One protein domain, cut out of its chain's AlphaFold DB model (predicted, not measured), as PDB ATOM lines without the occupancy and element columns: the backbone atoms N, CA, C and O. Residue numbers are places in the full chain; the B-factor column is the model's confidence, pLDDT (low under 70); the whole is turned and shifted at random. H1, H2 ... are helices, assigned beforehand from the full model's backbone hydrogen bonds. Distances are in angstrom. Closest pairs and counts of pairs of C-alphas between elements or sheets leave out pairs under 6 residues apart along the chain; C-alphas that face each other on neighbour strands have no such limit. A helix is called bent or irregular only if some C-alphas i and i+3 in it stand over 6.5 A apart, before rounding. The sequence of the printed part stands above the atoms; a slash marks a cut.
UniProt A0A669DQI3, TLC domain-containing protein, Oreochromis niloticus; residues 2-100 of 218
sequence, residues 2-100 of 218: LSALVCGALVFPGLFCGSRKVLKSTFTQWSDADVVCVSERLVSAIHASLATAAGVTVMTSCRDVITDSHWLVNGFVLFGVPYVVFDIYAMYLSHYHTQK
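Overview. This is residues 2 to 100 of the 218 residues of the protein "TLC domain-containing protein" of Oreochromis niloticus (UniProt A0A669DQI3). Three long helices make a rod-shaped up-and-down bundle: H2 and H3 run nearly side by side, and H1 crosses them at a slant, with its residues 2 to 13 on H3 and Ser 19 near Ser 39 of H2. The tight link of residues 27 to 31 lies at one end of the rod, and the loop of residues 62 to 70 at the other. The 99 printed residues hold three named helices, in the order H1, H2, H3, and no named strand; the class is all helix. The whole is loose, with a radius of gyration of the C-alphas of 16.5 A, and spans 53 by 26 by 23 A.

Arrangement. H1, residues 2 to 26, H2, residues 32 to 61, and H3, residues 71 to 98, form a bundle that is up and down, each helix running against the one before it in the chain. H1 and H2, a helical hairpin, touch at a steep tilt of 41 degrees, opposite ways; their closest C-alphas are those of Ser 19 and Ser 39, 5.7 A apart. H2 touches H1 with its residues 35 to 43 alone. H1 and H3 touch at a steep tilt of 39 degrees and run the same way; their closest C-alphas are those of Gly 8 and Phe 79, 4.9 A apart. Here H1 takes part with residues 2 to 13 alone and H3 with residues 75 to 86 alone. H2 and H3, also a helical hairpin, touch at a shallow tilt of 16 degrees, opposite ways; their closest C-alphas are those of Ala 33 and His 97, 5.6 A apart. In H2 every O i to N i+4 pair is within hydrogen-bond range; in H1 20 of 21 are, and in H3 22 of 24.

Along the chain. H1 begins at C-alpha 2, at (192.205, 192.253, 137.566), and measures 35.9 A from first to last C-alpha. It is neither bent nor irregular, but only just: C-alphas 9 and 12 are 6.1 A apart. H2, the longest helix with 30 residues, measures 43.5 A and ends with C-alpha 61 at (190.780, 209.842, 153.514). H3 measures 40.5 A and ends with C-alpha 98 at (174.978, 168.563, 157.598). It has a kink of 26 degrees near residue 79 and is neither bent nor irregular, but only just: C-alphas 79 and 82 are 6.3 A apart.

Size, cuts and confidence. The two C-alphas farthest apart are those of Gln 29 and Thr 67, at 53.9 A. The printed part has no cut; the link from H1 to H2 is tight, that from H2 to H3 is short, and no link is long. The mean pLDDT of the printed part is 73.9, and 22 residues are under 70, among them residues 66 to 69 and 93 to 100.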
ATOM      1  N   LEU A   2     192.148 193.725 137.687       67.25
ATOM      2  CA  LEU A   2     192.205 192.253 137.566       67.25
ATOM      3  C   LEU A   2     193.058 191.567 138.656       67.25
ATOM      4  O   LEU A   2     192.663 190.549 139.211       67.25
ATOM      5  N   SER A   3     194.185 192.179 139.034       71.31
ATOM      6  CA  SER A   3     195.097 191.670 140.066       71.31
ATOM      7  C   SER A   3     194.446 191.519 141.448       71.31
ATOM      8  O   SER A   3     194.772 190.586 142.169       71.31
ATOM      9  N   ALA A   4     193.503 192.398 141.813       69.06
ATOM     10  CA  ALA A   4     192.784 192.309 143.087       69.06
ATOM     11  C   ALA A   4     191.799 191.129 143.098       69.06
ATOM     12  O   ALA A   4     191.663 190.443 144.106       69.06
ATOM     13  N   LEU A   5     191.172 190.854 141.953       67.62
ATOM     14  CA  LEU A   5     190.251 189.732 141.784       67.62
ATOM     15  C   LEU A   5     190.991 188.388 141.793       67.62
ATOM     16  O   LEU A   5     190.567 187.464 142.477       67.62
ATOM     17  N   VAL A   6     192.138 188.301 141.108       73.06
ATOM     18  CA  VAL A   6     193.016 187.117 141.141       73.06
ATOM     19  C   VAL A   6     193.580 186.892 142.546       73.06
ATOM     20  O   VAL A   6     193.592 185.765 143.027       73.06
ATOM     21  N   CYS A   7     193.984 187.961 143.240       76.81
ATOM     22  CA  CYS A   7     194.454 187.872 144.622       76.81
ATOM     23  C   CYS A   7     193.355 187.335 145.551       76.81
ATOM     24  O   CYS A   7     193.595 186.369 146.268       76.81
ATOM     25  N   GLY A   8     192.129 187.866 145.480       72.12
ATOM     26  CA  GLY A   8     190.995 187.332 146.242       72.12
ATOM     27  C   GLY A   8     190.706 185.866 145.911       72.12
ATOM     28  O   GLY A   8     190.597 185.035 146.810       72.12
ATOM     29  N   ALA A   9     190.673 185.515 144.623       70.81
ATOM     30  CA  ALA A   9     190.417 184.151 144.162       70.81
ATOM     31  C   ALA A   9     191.490 183.131 144.589       70.81
ATOM     32  O   ALA A   9     191.192 181.944 144.651       70.81
ATOM     33  N   LEU A  10     192.713 183.566 144.906       79.62
ATOM     34  CA  LEU A  10     193.771 182.700 145.442       79.62
ATOM     35  C   LEU A  10     193.784 182.679 146.976       79.62
ATOM     36  O   LEU A  10     193.945 181.622 147.587       79.62
ATOM     37  N   VAL A  11     193.596 183.841 147.602       80.38
ATOM     38  CA  VAL A  11     193.717 184.026 149.052       80.38
ATOM     39  C   VAL A  11     192.589 183.323 149.804       80.38
ATOM     40  O   VAL A  11     192.880 182.612 150.763       80.38
ATOM     41  N   PHE A  12     191.326 183.447 149.375       75.75
ATOM     42  CA  PHE A  12     190.206 182.836 150.108       75.75
ATOM     43  C   PHE A  12     190.222 181.295 150.068       75.75
ATOM     44  O   PHE A  12     190.155 180.687 151.140       75.75
ATOM     45  N   PRO A  13     190.416 180.631 148.909       74.56
ATOM     46  CA  PRO A  13     190.562 179.174 148.875       74.56
ATOM     47  C   PRO A  13     191.837 178.690 149.577       74.56
ATOM     48  O   PRO A  13     191.821 177.647 150.230       74.56
ATOM     49  N   GLY A  14     192.933 179.456 149.492       78.12
ATOM     50  CA  GLY A  14     194.184 179.159 150.192       78.12
ATOM     51  C   GLY A  14     194.034 179.193 151.716       78.12
ATOM     52  O   GLY A  14     194.436 178.246 152.393       78.12
ATOM     53  N   LEU A  15     193.393 180.235 152.257       76.94
ATOM     54  CA  LEU A  15     193.067 180.365 153.683       76.94
ATOM     55  C   LEU A  15     192.127 179.255 154.160       76.94
ATOM     56  O   LEU A  15     192.316 178.712 155.250       76.94
ATOM     57  N   PHE A  16     191.145 178.870 153.345       73.25
ATOM     58  CA  PHE A  16     190.238 177.775 153.678       73.25
ATOM     59  C   PHE A  16     190.955 176.419 153.722       73.25
ATOM     60  O   PHE A  16     190.858 175.695 154.712       73.25
ATOM     61  N   CYS A  17     191.747 176.086 152.701       76.75
ATOM     62  CA  CYS A  17     192.521 174.844 152.671       76.75
ATOM     63  C   CYS A  17     193.586 174.792 153.779       76.75
ATOM     64  O   CYS A  17     193.795 173.739 154.388       76.75
ATOM     65  N   GLY A  18     194.246 175.922 154.055       78.44
ATOM     66  CA  GLY A  18     195.228 176.060 155.128       78.44
ATOM     67  C   GLY A  18     194.598 175.882 156.507       78.44
ATOM     68  O   GLY A  18     195.042 175.028 157.273       78.44
ATOM     69  N   SER A  19     193.517 176.613 156.798       74.69
ATOM     70  CA  SER A  19     192.787 176.476 158.066       74.69
ATOM     71  C   SER A  19     192.249 175.059 158.255       74.69
ATOM     72  O   SER A  19     192.437 174.496 159.325       74.69
ATOM     73  N   ARG A  20     191.700 174.424 157.210       72.00
ATOM     74  CA  ARG A  20     191.220 173.037 157.277       72.00
ATOM     75  C   ARG A  20     192.342 172.051 157.612       72.00
ATOM     76  O   ARG A  20     192.143 171.174 158.448       72.00
ATOM     77  N   LYS A  21     193.524 172.190 156.995       78.50
ATOM     78  CA  LYS A  21     194.702 171.355 157.312       78.50
ATOM     79  C   LYS A  21     195.167 171.555 158.754       78.50
ATOM     80  O   LYS A  21     195.412 170.572 159.447       78.50
ATOM     81  N   VAL A  22     195.260 172.804 159.206       79.94
ATOM     82  CA  VAL A  22     195.691 173.139 160.570       79.94
ATOM     83  C   VAL A  22     194.684 172.629 161.599       79.94
ATOM     84  O   VAL A  22     195.081 171.966 162.553       79.94
ATOM     85  N   LEU A  23     193.384 172.852 161.388       75.69
ATOM     86  CA  LEU A  23     192.338 172.377 162.293       75.69
ATOM     87  C   LEU A  23     192.286 170.851 162.347       75.69
ATOM     88  O   LEU A  23     192.230 170.298 163.438       75.69
ATOM     89  N   LYS A  24     192.373 170.161 161.203       75.12
ATOM     90  CA  LYS A  24     192.352 168.690 161.160       75.12
ATOM     91  C   LYS A  24     193.604 168.068 161.792       75.12
ATOM     92  O   LYS A  24     193.525 166.984 162.359       75.12
ATOM     93  N   SER A  25     194.741 168.764 161.730       75.50
ATOM     94  CA  SER A  25     195.980 168.364 162.406       75.50
ATOM     95  C   SER A  25     195.976 168.665 163.909       75.50
ATOM     96  O   SER A  25     196.640 167.957 164.657       75.50
ATOM     97  N   THR A  26     195.275 169.715 164.347       79.69
ATOM     98  CA  THR A  26     195.245 170.159 165.756       79.69
ATOM     99  C   THR A  26     194.135 169.466 166.549       79.69
ATOM    100  O   THR A  26     194.317 169.143 167.718       79.69
ATOM    101  N   PHE A  27     192.996 169.193 165.908       72.94
ATOM    102  CA  PHE A  27     191.822 168.559 166.500       72.94
ATOM    103  C   PHE A  27     191.424 167.326 165.688       72.94
ATOM    104  O   PHE A  27     190.480 167.336 164.900       72.94
ATOM    105  N   THR A  28     192.142 166.229 165.912       70.06
ATOM    106  CA  THR A  28     191.916 164.934 165.251       70.06
ATOM    107  C   THR A  28     190.558 164.295 165.565       70.06
ATOM    108  O   THR A  28     190.157 163.376 164.859       70.06
ATOM    109  N   GLN A  29     189.837 164.771 166.589       75.06
ATOM    110  CA  GLN A  29     188.505 164.273 166.960       75.06
ATOM    111  C   GLN A  29     187.333 164.999 166.273       75.06
ATOM    112  O   GLN A  29     186.188 164.599 166.465       75.06
ATOM    113  N   TRP A  30     187.574 166.070 165.510       71.94
ATOM    114  CA  TRP A  30     186.490 166.851 164.901       71.94
ATOM    115  C   TRP A  30     185.971 166.213 163.612       71.94
ATOM    116  O   TRP A  30     186.745 165.724 162.786       71.94
ATOM    117  N   SER A  31     184.649 166.258 163.422       73.12
ATOM    118  CA  SER A  31     184.011 165.814 162.182       73.12
ATOM    119  C   SER A  31     184.401 166.734 161.021       73.12
ATOM    120  O   SER A  31     184.633 167.929 161.212       73.12
ATOM    121  N   ASP A  32     184.427 166.212 159.790       70.94
ATOM    122  CA  ASP A  32     184.696 167.030 158.596       70.94
ATOM    123  C   ASP A  32     183.705 168.208 158.467       70.94
ATOM    124  O   ASP A  32     184.086 169.262 157.963       70.94
ATOM    125  N   ALA A  33     182.477 168.068 158.987       66.75
ATOM    126  CA  ALA A  33     181.485 169.144 159.047       66.75
ATOM    127  C   ALA A  33     181.890 170.278 160.010       66.75
ATOM    128  O   ALA A  33     181.806 171.454 159.650       66.75
ATOM    129  N   ASP A  34     182.384 169.935 161.203       68.31
ATOM    130  CA  ASP A  34     182.796 170.905 162.226       68.31
ATOM    131  C   ASP A  34     184.020 171.692 161.761       68.31
ATOM    132  O   ASP A  34     184.079 172.917 161.887       68.31
ATOM    133  N   VAL A  35     184.982 170.997 161.145       74.88
ATOM    134  CA  VAL A  35     186.181 171.628 160.585       74.88
ATOM    135  C   VAL A  35     185.808 172.605 159.467       74.88
ATOM    136  O   VAL A  35     186.324 173.720 159.443       74.88
ATOM    137  N   VAL A  36     184.897 172.225 158.562       72.31
ATOM    138  CA  VAL A  36     184.425 173.106 157.478       72.31
ATOM    139  C   VAL A  36     183.717 174.341 158.037       72.31
ATOM    140  O   VAL A  36     184.039 175.452 157.621       72.31
ATOM    141  N   CYS A  37     182.824 174.167 159.016       68.62
ATOM    142  CA  CYS A  37     182.086 175.270 159.634       68.62
ATOM    143  C   CYS A  37     183.010 176.264 160.359       68.62
ATOM    144  O   CYS A  37     182.852 177.482 160.238       68.62
ATOM    145  N   VAL A  38     184.010 175.777 161.100       73.62
ATOM    146  CA  VAL A  38     184.947 176.662 161.810       73.62
ATOM    147  C   VAL A  38     185.898 177.359 160.835       73.62
ATOM    148  O   VAL A  38     186.136 178.559 160.977       73.62
ATOM    149  N   SER A  39     186.390 176.658 159.811       75.31
ATOM    150  CA  SER A  39     187.194 177.263 158.742       75.31
ATOM    151  C   SER A  39     186.437 178.370 158.001       75.31
ATOM    152  O   SER A  39     187.004 179.434 157.762       75.31
ATOM    153  N   GLU A  40     185.160 178.161 157.682       71.69
ATOM    154  CA  GLU A  40     184.286 179.178 157.082       71.69
ATOM    155  C   GLU A  40     184.186 180.426 157.972       71.69
ATOM    156  O   GLU A  40     184.453 181.541 157.520       71.69
ATOM    157  N   ARG A  41     183.892 180.244 159.266       74.25
ATOM    158  CA  ARG A  41     183.786 181.350 160.232       74.25
ATOM    159  C   ARG A  41     185.087 182.134 160.384       74.25
ATOM    160  O   ARG A  41     185.047 183.356 160.517       74.25
ATOM    161  N   LEU A  42     186.236 181.458 160.333       75.69
ATOM    162  CA  LEU A  42     187.550 182.105 160.360       75.69
ATOM    163  C   LEU A  42     187.795 182.946 159.103       75.69
ATOM    164  O   LEU A  42     188.207 184.101 159.211       75.69
ATOM    165  N   VAL A  43     187.509 182.401 157.916       79.06
ATOM    166  CA  VAL A  43     187.648 183.133 156.646       79.06
ATOM    167  C   VAL A  43     186.710 184.347 156.613       79.06
ATOM    168  O   VAL A  43     187.133 185.435 156.215       79.06
ATOM    169  N   SER A  44     185.479 184.196 157.107       78.50
ATOM    170  CA  SER A  44     184.507 185.287 157.237       78.50
ATOM    171  C   SER A  44     184.985 186.394 158.181       78.50
ATOM    172  O   SER A  44     184.944 187.572 157.826       78.50
ATOM    173  N   ALA A  45     185.538 186.040 159.348       76.56
ATOM    174  CA  ALA A  45     186.078 187.010 160.301       76.56
ATOM    175  C   ALA A  45     187.253 187.820 159.721       76.56
ATOM    176  O   ALA A  45     187.342 189.030 159.938       76.56
ATOM    177  N   ILE A  46     188.131 187.172 158.947       79.94
ATOM    178  CA  ILE A  46     189.242 187.841 158.253       79.94
ATOM    179  C   ILE A  46     188.712 188.791 157.173       79.94
ATOM    180  O   ILE A  46     189.183 189.920 157.058       79.94
ATOM    181  N   HIS A  47     187.713 188.377 156.392       81.75
ATOM    182  CA  HIS A  47     187.113 189.268 155.401       81.75
ATOM    183  C   HIS A  47     186.435 190.480 156.060       81.75
ATOM    184  O   HIS A  47     186.618 191.611 155.608       81.75
ATOM    185  N   ALA A  48     185.714 190.266 157.164       76.62
ATOM    186  CA  ALA A  48     185.045 191.326 157.912       76.62
ATOM    187  C   ALA A  48     186.031 192.341 158.516       76.62
ATOM    188  O   ALA A  48     185.779 193.550 158.470       76.62
ATOM    189  N   SER A  49     187.171 191.886 159.046       82.69
ATOM    190  CA  SER A  49     188.201 192.785 159.581       82.69
ATOM    191  C   SER A  49     188.861 193.615 158.476       82.69
ATOM    192  O   SER A  49     188.996 194.830 158.627       82.69
ATOM    193  N   LEU A  50     189.168 193.000 157.328       83.25
ATOM    194  CA  LEU A  50     189.692 193.700 156.151       83.25
ATOM    195  C   LEU A  50     188.687 194.717 155.590       83.25
ATOM    196  O   LEU A  50     189.078 195.837 155.263       83.25
ATOM    197  N   ALA A  51     187.399 194.368 155.530       80.19
ATOM    198  CA  ALA A  51     186.329 195.275 155.107       80.19
ATOM    199  C   ALA A  51     186.203 196.481 156.042       80.19
ATOM    200  O   ALA A  51     186.083 197.616 155.582       80.19
ATOM    201  N   THR A  52     186.283 196.242 157.352       77.81
ATOM    202  CA  THR A  52     186.208 197.297 158.368       77.81
ATOM    203  C   THR A  52     187.410 198.233 158.272       77.81
ATOM    204  O   THR A  52     187.237 199.450 158.235       77.81
ATOM    205  N   ALA A  53     188.624 197.688 158.151       82.88
ATOM    206  CA  ALA A  53     189.839 198.485 157.994       82.88
ATOM    207  C   ALA A  53     189.821 199.317 156.698       82.88
ATOM    208  O   ALA A  53     190.144 200.509 156.718       82.88
ATOM    209  N   ALA A  54     189.390 198.723 155.578       81.69
ATOM    210  CA  ALA A  54     189.241 199.429 154.308       81.69
ATOM    211  C   ALA A  54     188.184 200.543 154.397       81.69
ATOM    212  O   ALA A  54     188.433 201.655 153.938       81.69
ATOM    213  N   GLY A  55     187.042 200.274 155.039       79.88
ATOM    214  CA  GLY A  55     185.985 201.258 155.279       79.88
ATOM    215  C   GLY A  55     186.467 202.455 156.098       79.88
ATOM    216  O   GLY A  55     186.314 203.591 155.655       79.88
ATOM    217  N   VAL A  56     187.121 202.212 157.241       81.38
ATOM    218  CA  VAL A  56     187.687 203.276 158.091       81.38
ATOM    219  C   VAL A  56     188.699 204.116 157.312       81.38
ATOM    220  O   VAL A  56     188.612 205.339 157.329       81.38
ATOM    221  N   THR A  57     189.597 203.474 156.562       83.12
ATOM    222  CA  THR A  57     190.621 204.168 155.762       83.12
ATOM    223  C   THR A  57     189.999 205.083 154.708       83.12
ATOM    224  O   THR A  57     190.462 206.205 154.509       83.12
ATOM    225  N   VAL A  58     188.935 204.638 154.036       82.25
ATOM    226  CA  VAL A  58     188.213 205.463 153.055       82.25
ATOM    227  C   VAL A  58     187.516 206.632 153.748       82.25
ATOM    228  O   VAL A  58     187.642 207.767 153.294       82.25
ATOM    229  N   MET A  59     186.845 206.378 154.876       81.00
ATOM    230  CA  MET A  59     186.145 207.409 155.648       81.00
ATOM    231  C   MET A  59     187.079 208.501 156.178       81.00
ATOM    232  O   MET A  59     186.673 209.655 156.241       81.00
ATOM    233  N   THR A  60     188.318 208.163 156.545       83.62
ATOM    234  CA  THR A  60     189.307 209.150 157.008       83.62
ATOM    235  C   THR A  60     190.023 209.875 155.868       83.62
ATOM    236  O   THR A  60     190.615 210.925 156.104       83.62
ATOM    237  N   SER A  61     190.010 209.319 154.653       80.69
ATOM    238  CA  SER A  61     190.780 209.842 153.514       80.69
ATOM    239  C   SER A  61     189.950 210.713 152.566       80.69
ATOM    240  O   SER A  61     190.498 211.621 151.944       80.69
ATOM    241  N   CYS A  62     188.645 210.461 152.445       77.38
ATOM    242  CA  CYS A  62     187.745 211.272 151.623       77.38
ATOM    243  C   CYS A  62     187.352 212.560 152.357       77.38
ATOM    244  O   CYS A  62     186.883 212.513 153.494       77.38
ATOM    245  N   ARG A  63     187.515 213.714 151.696       69.69
ATOM    246  CA  ARG A  63     187.042 215.006 152.223       69.69
ATOM    247  C   ARG A  63     185.604 215.277 151.796       69.69
ATOM    248  O   ARG A  63     184.852 215.849 152.580       69.69
ATOM    249  N   ASP A  64     185.225 214.832 150.596       69.00
ATOM    250  CA  ASP A  64     183.888 215.019 150.039       69.00
ATOM    251  C   ASP A  64     183.122 213.687 149.958       69.00
ATOM    252  O   ASP A  64     183.415 212.817 149.141       69.00
ATOM    253  N   VAL A  65     182.113 213.511 150.819       71.00
ATOM    254  CA  VAL A  65     181.414 212.223 151.041       71.00
ATOM    255  C   VAL A  65     180.676 211.706 149.795       71.00
ATOM    256  O   VAL A  65     180.442 210.506 149.668       71.00
ATOM    257  N   ILE A  66     180.262 212.600 148.895       63.00
ATOM    258  CA  ILE A  66     179.352 212.272 147.785       63.00
ATOM    259  C   ILE A  66     180.101 212.106 146.456       63.00
ATOM    260  O   ILE A  66     179.691 211.299 145.622       63.00
ATOM    261  N   THR A  67     181.180 212.859 146.252       66.19
ATOM    262  CA  THR A  67     181.856 212.987 144.951       66.19
ATOM    263  C   THR A  67     183.224 212.314 144.902       66.19
ATOM    264  O   THR A  67     183.664 211.947 143.811       66.19
ATOM    265  N   ASP A  68     183.879 212.099 146.049       69.00
ATOM    266  CA  ASP A  68     185.194 211.461 146.072       69.00
ATOM    267  C   ASP A  68     185.069 209.945 145.910       69.00
ATOM    268  O   ASP A  68     184.437 209.244 146.701       69.00
ATOM    269  N   SER A  69     185.740 209.414 144.888       63.12
ATOM    270  CA  SER A  69     185.898 207.974 144.705       63.12
ATOM    271  C   SER A  69     187.294 207.552 145.152       63.12
ATOM    272  O   SER A  69     188.308 207.977 144.602       63.12
ATOM    273  N   HIS A  70     187.361 206.701 146.174       74.00
ATOM    274  CA  HIS A  70     188.633 206.192 146.669       74.00
ATOM    275  C   HIS A  70     188.998 204.895 145.937       74.00
ATOM    276  O   HIS A  70     188.205 203.951 145.886       74.00
ATOM    277  N   TRP A  71     190.219 204.808 145.401       78.31
ATOM    278  CA  TRP A  71     190.713 203.628 144.671       78.31
ATOM    279  C   TRP A  71     190.590 202.325 145.485       78.31
ATOM    280  O   TRP A  71     190.340 201.258 144.923       78.31
ATOM    281  N   LEU A  72     190.699 202.437 146.815       74.88
ATOM    282  CA  LEU A  72     190.540 201.327 147.758       74.88
ATOM    283  C   LEU A  72     189.134 200.710 147.711       74.88
ATOM    284  O   LEU A  72     189.023 199.494 147.806       74.88
ATOM    285  N   VAL A  73     188.077 201.501 147.490       75.62
ATOM    286  CA  VAL A  73     186.701 200.984 147.359       75.62
ATOM    287  C   VAL A  73     186.590 200.107 146.116       75.62
ATOM    288  O   VAL A  73     186.135 198.970 146.198       75.62
ATOM    289  N   ASN A  74     187.082 200.588 144.972       75.88
ATOM    290  CA  ASN A  74     187.042 199.835 143.716       75.88
ATOM    291  C   ASN A  74     187.881 198.548 143.779       75.88
ATOM    292  O   ASN A  74     187.475 197.516 143.246       75.88
ATOM    293  N   GLY A  75     189.039 198.591 144.448       77.25
ATOM    294  CA  GLY A  75     189.868 197.410 144.689       77.25
ATOM    295  C   GLY A  75     189.209 196.408 145.638       77.25
ATOM    296  O   GLY A  75     189.190 195.213 145.344       77.25
ATOM    297  N   PHE A  76     188.626 196.890 146.738       78.31
ATOM    298  CA  PHE A  76     187.993 196.052 147.753       78.31
ATOM    299  C   PHE A  76     186.707 195.393 147.247       78.31
ATOM    300  O   PHE A  76     186.487 194.216 147.510       78.31
ATOM    301  N   VAL A  77     185.894 196.098 146.454       77.06
ATOM    302  CA  VAL A  77     184.709 195.514 145.803       77.06
ATOM    303  C   VAL A  77     185.114 194.355 144.891       77.06
ATOM    304  O   VAL A  77     184.526 193.281 144.978       77.06
ATOM    305  N   LEU A  78     186.157 194.524 144.067       76.25
ATOM    306  CA  LEU A  78     186.653 193.448 143.199       76.25
ATOM    307  C   LEU A  78     187.270 192.280 143.985       76.25
ATOM    308  O   LEU A  78     187.155 191.133 143.563       76.25
ATOM    309  N   PHE A  79     187.914 192.569 145.114       76.12
ATOM    310  CA  PHE A  79     188.455 191.566 146.032       76.12
ATOM    311  C   PHE A  79     187.350 190.819 146.803       76.12
ATOM    312  O   PHE A  79     187.504 189.637 147.096       76.12
ATOM    313  N   GLY A  80     186.218 191.467 147.090       74.12
ATOM    314  CA  GLY A  80     185.070 190.874 147.779       74.12
ATOM    315  C   GLY A  80     184.232 189.929 146.914       74.12
ATOM    316  O   GLY A  80     183.595 189.028 147.451       74.12
ATOM    317  N   VAL A  81     184.260 190.060 145.582       75.31
ATOM    318  CA  VAL A  81     183.509 189.164 144.678       75.31
ATOM    319  C   VAL A  81     183.900 187.685 144.864       75.31
ATOM    320  O   VAL A  81     183.004 186.868 145.078       75.31
ATOM    321  N   PRO A  82     185.197 187.309 144.867       76.38
ATOM    322  CA  PRO A  82     185.620 185.952 145.208       76.38
ATOM    323  C   PRO A  82     185.153 185.466 146.586       76.38
ATOM    324  O   PRO A  82     184.822 184.291 146.717       76.38
ATOM    325  N   TYR A  83     185.099 186.347 147.594       75.50
ATOM    326  CA  TYR A  83     184.594 185.993 148.925       75.50
ATOM    327  C   TYR A  83     183.111 185.613 148.873       75.50
ATOM    328  O   TYR A  83     182.741 184.579 149.413       75.50
ATOM    329  N   VAL A  84     182.272 186.378 148.167       75.25
ATOM    330  CA  VAL A  84     180.838 186.064 148.020       75.25
ATOM    331  C   VAL A  84     180.626 184.724 147.306       75.25
ATOM    332  O   VAL A  84     179.782 183.931 147.711       75.25
ATOM    333  N   VAL A  85     181.413 184.433 146.266       77.19
ATOM    334  CA  VAL A  85     181.370 183.129 145.577       77.19
ATOM    335  C   VAL A  85     181.794 181.997 146.516       77.19
ATOM    336  O   VAL A  85     181.178 180.932 146.530       77.19
ATOM    337  N   PHE A  86     182.834 182.232 147.314       74.25
ATOM    338  CA  PHE A  86     183.322 181.282 148.304       74.25
ATOM    339  C   PHE A  86     182.305 181.033 149.431       74.25
ATOM    340  O   PHE A  86     182.116 179.887 149.818       74.25
ATOM    341  N   ASP A  87     181.615 182.066 149.906       73.25
ATOM    342  CA  ASP A  87     180.562 181.989 150.928       73.25
ATOM    343  C   ASP A  87     179.378 181.135 150.438       73.25
ATOM    344  O   ASP A  87     178.942 180.207 151.119       73.25
ATOM    345  N   ILE A  88     178.948 181.329 149.182       71.50
ATOM    346  CA  ILE A  88     177.938 180.479 148.525       71.50
ATOM    347  C   ILE A  88     178.416 179.021 148.431       71.50
ATOM    348  O   ILE A  88     177.644 178.091 148.681       71.50
ATOM    349  N   TYR A  89     179.687 178.802 148.079       75.00
ATOM    350  CA  TYR A  89     180.273 177.464 148.009       75.00
ATOM    351  C   TYR A  89     180.368 176.793 149.388       75.00
ATOM    352  O   TYR A  89     180.045 175.613 149.519       75.00
ATOM    353  N   ALA A  90     180.760 177.533 150.426       67.94
ATOM    354  CA  ALA A  90     180.815 177.047 151.801       67.94
ATOM    355  C   ALA A  90     179.415 176.691 152.324       67.94
ATOM    356  O   ALA A  90     179.235 175.618 152.901       67.94
ATOM    357  N   MET A  91     178.405 177.510 152.017       68.75
ATOM    358  CA  MET A  91     177.003 177.218 152.319       68.75
ATOM    359  C   MET A  91     176.526 175.925 151.632       68.75
ATOM    360  O   MET A  91     175.860 175.099 152.261       68.75
ATOM    361  N   TYR A  92     176.915 175.694 150.372       72.31
ATOM    362  CA  TYR A  92     176.652 174.431 149.671       72.31
ATOM    363  C   TYR A  92     177.351 173.236 150.342       72.31
ATOM    364  O   TYR A  92     176.733 172.191 150.549       72.31
ATOM    365  N   LEU A  93     178.621 173.387 150.727       69.00
ATOM    366  CA  LEU A  93     179.386 172.323 151.382       69.00
ATOM    367  C   LEU A  93     178.817 171.977 152.767       69.00
ATOM    368  O   LEU A  93     178.719 170.805 153.128       69.00
ATOM    369  N   SER A  94     178.402 172.996 153.524       63.25
ATOM    370  CA  SER A  94     177.742 172.859 154.824       63.25
ATOM    371  C   SER A  94     176.418 172.101 154.701       63.25
ATOM    372  O   SER A  94     176.145 171.198 155.496       63.25
ATOM    373  N   HIS A  95     175.635 172.377 153.653       64.69
ATOM    374  CA  HIS A  95     174.422 171.622 153.337       64.69
ATOM    375  C   HIS A  95     174.727 170.158 152.974       64.69
ATOM    376  O   HIS A  95     174.099 169.252 153.524       64.69
ATOM    377  N   TYR A  96     175.742 169.911 152.137       67.69
ATOM    378  CA  TYR A  96     176.162 168.556 151.759       67.69
ATOM    379  C   TYR A  96     176.580 167.708 152.971       67.69
ATOM    380  O   TYR A  96     176.219 166.536 153.061       67.69
ATOM    381  N   HIS A  97     177.300 168.306 153.926       61.16
ATOM    382  CA  HIS A  97     177.800 167.605 155.110       61.16
ATOM    383  C   HIS A  97     176.800 167.522 156.276       61.16
ATOM    384  O   HIS A  97     176.865 166.564 157.044       61.16
ATOM    385  N   THR A  98     175.876 168.479 156.424       56.81
ATOM    386  CA  THR A  98     174.978 168.563 157.598       56.81
ATOM    387  C   THR A  98     173.579 167.977 157.344       56.81
ATOM    388  O   THR A  98     172.835 167.768 158.298       56.81
ATOM    389  N   GLN A  99     173.215 167.686 156.087       52.72
ATOM    390  CA  GLN A  99     172.037 166.943 155.584       52.72
ATOM    391  C   GLN A  99     170.619 167.203 156.161       52.72
ATOM    392  O   GLN A  99     169.677 166.651 155.602       52.72
ATOM    393  N   LYS A 100     170.386 167.978 157.235       51.75
ATOM    394  CA  LYS A 100     169.037 168.103 157.846       51.75
ATOM    395  C   LYS A 100     168.677 169.448 158.491       51.75
ATOM    396  O   LYS A 100     167.506 169.651 158.800       51.75
TER     397      LYS A 100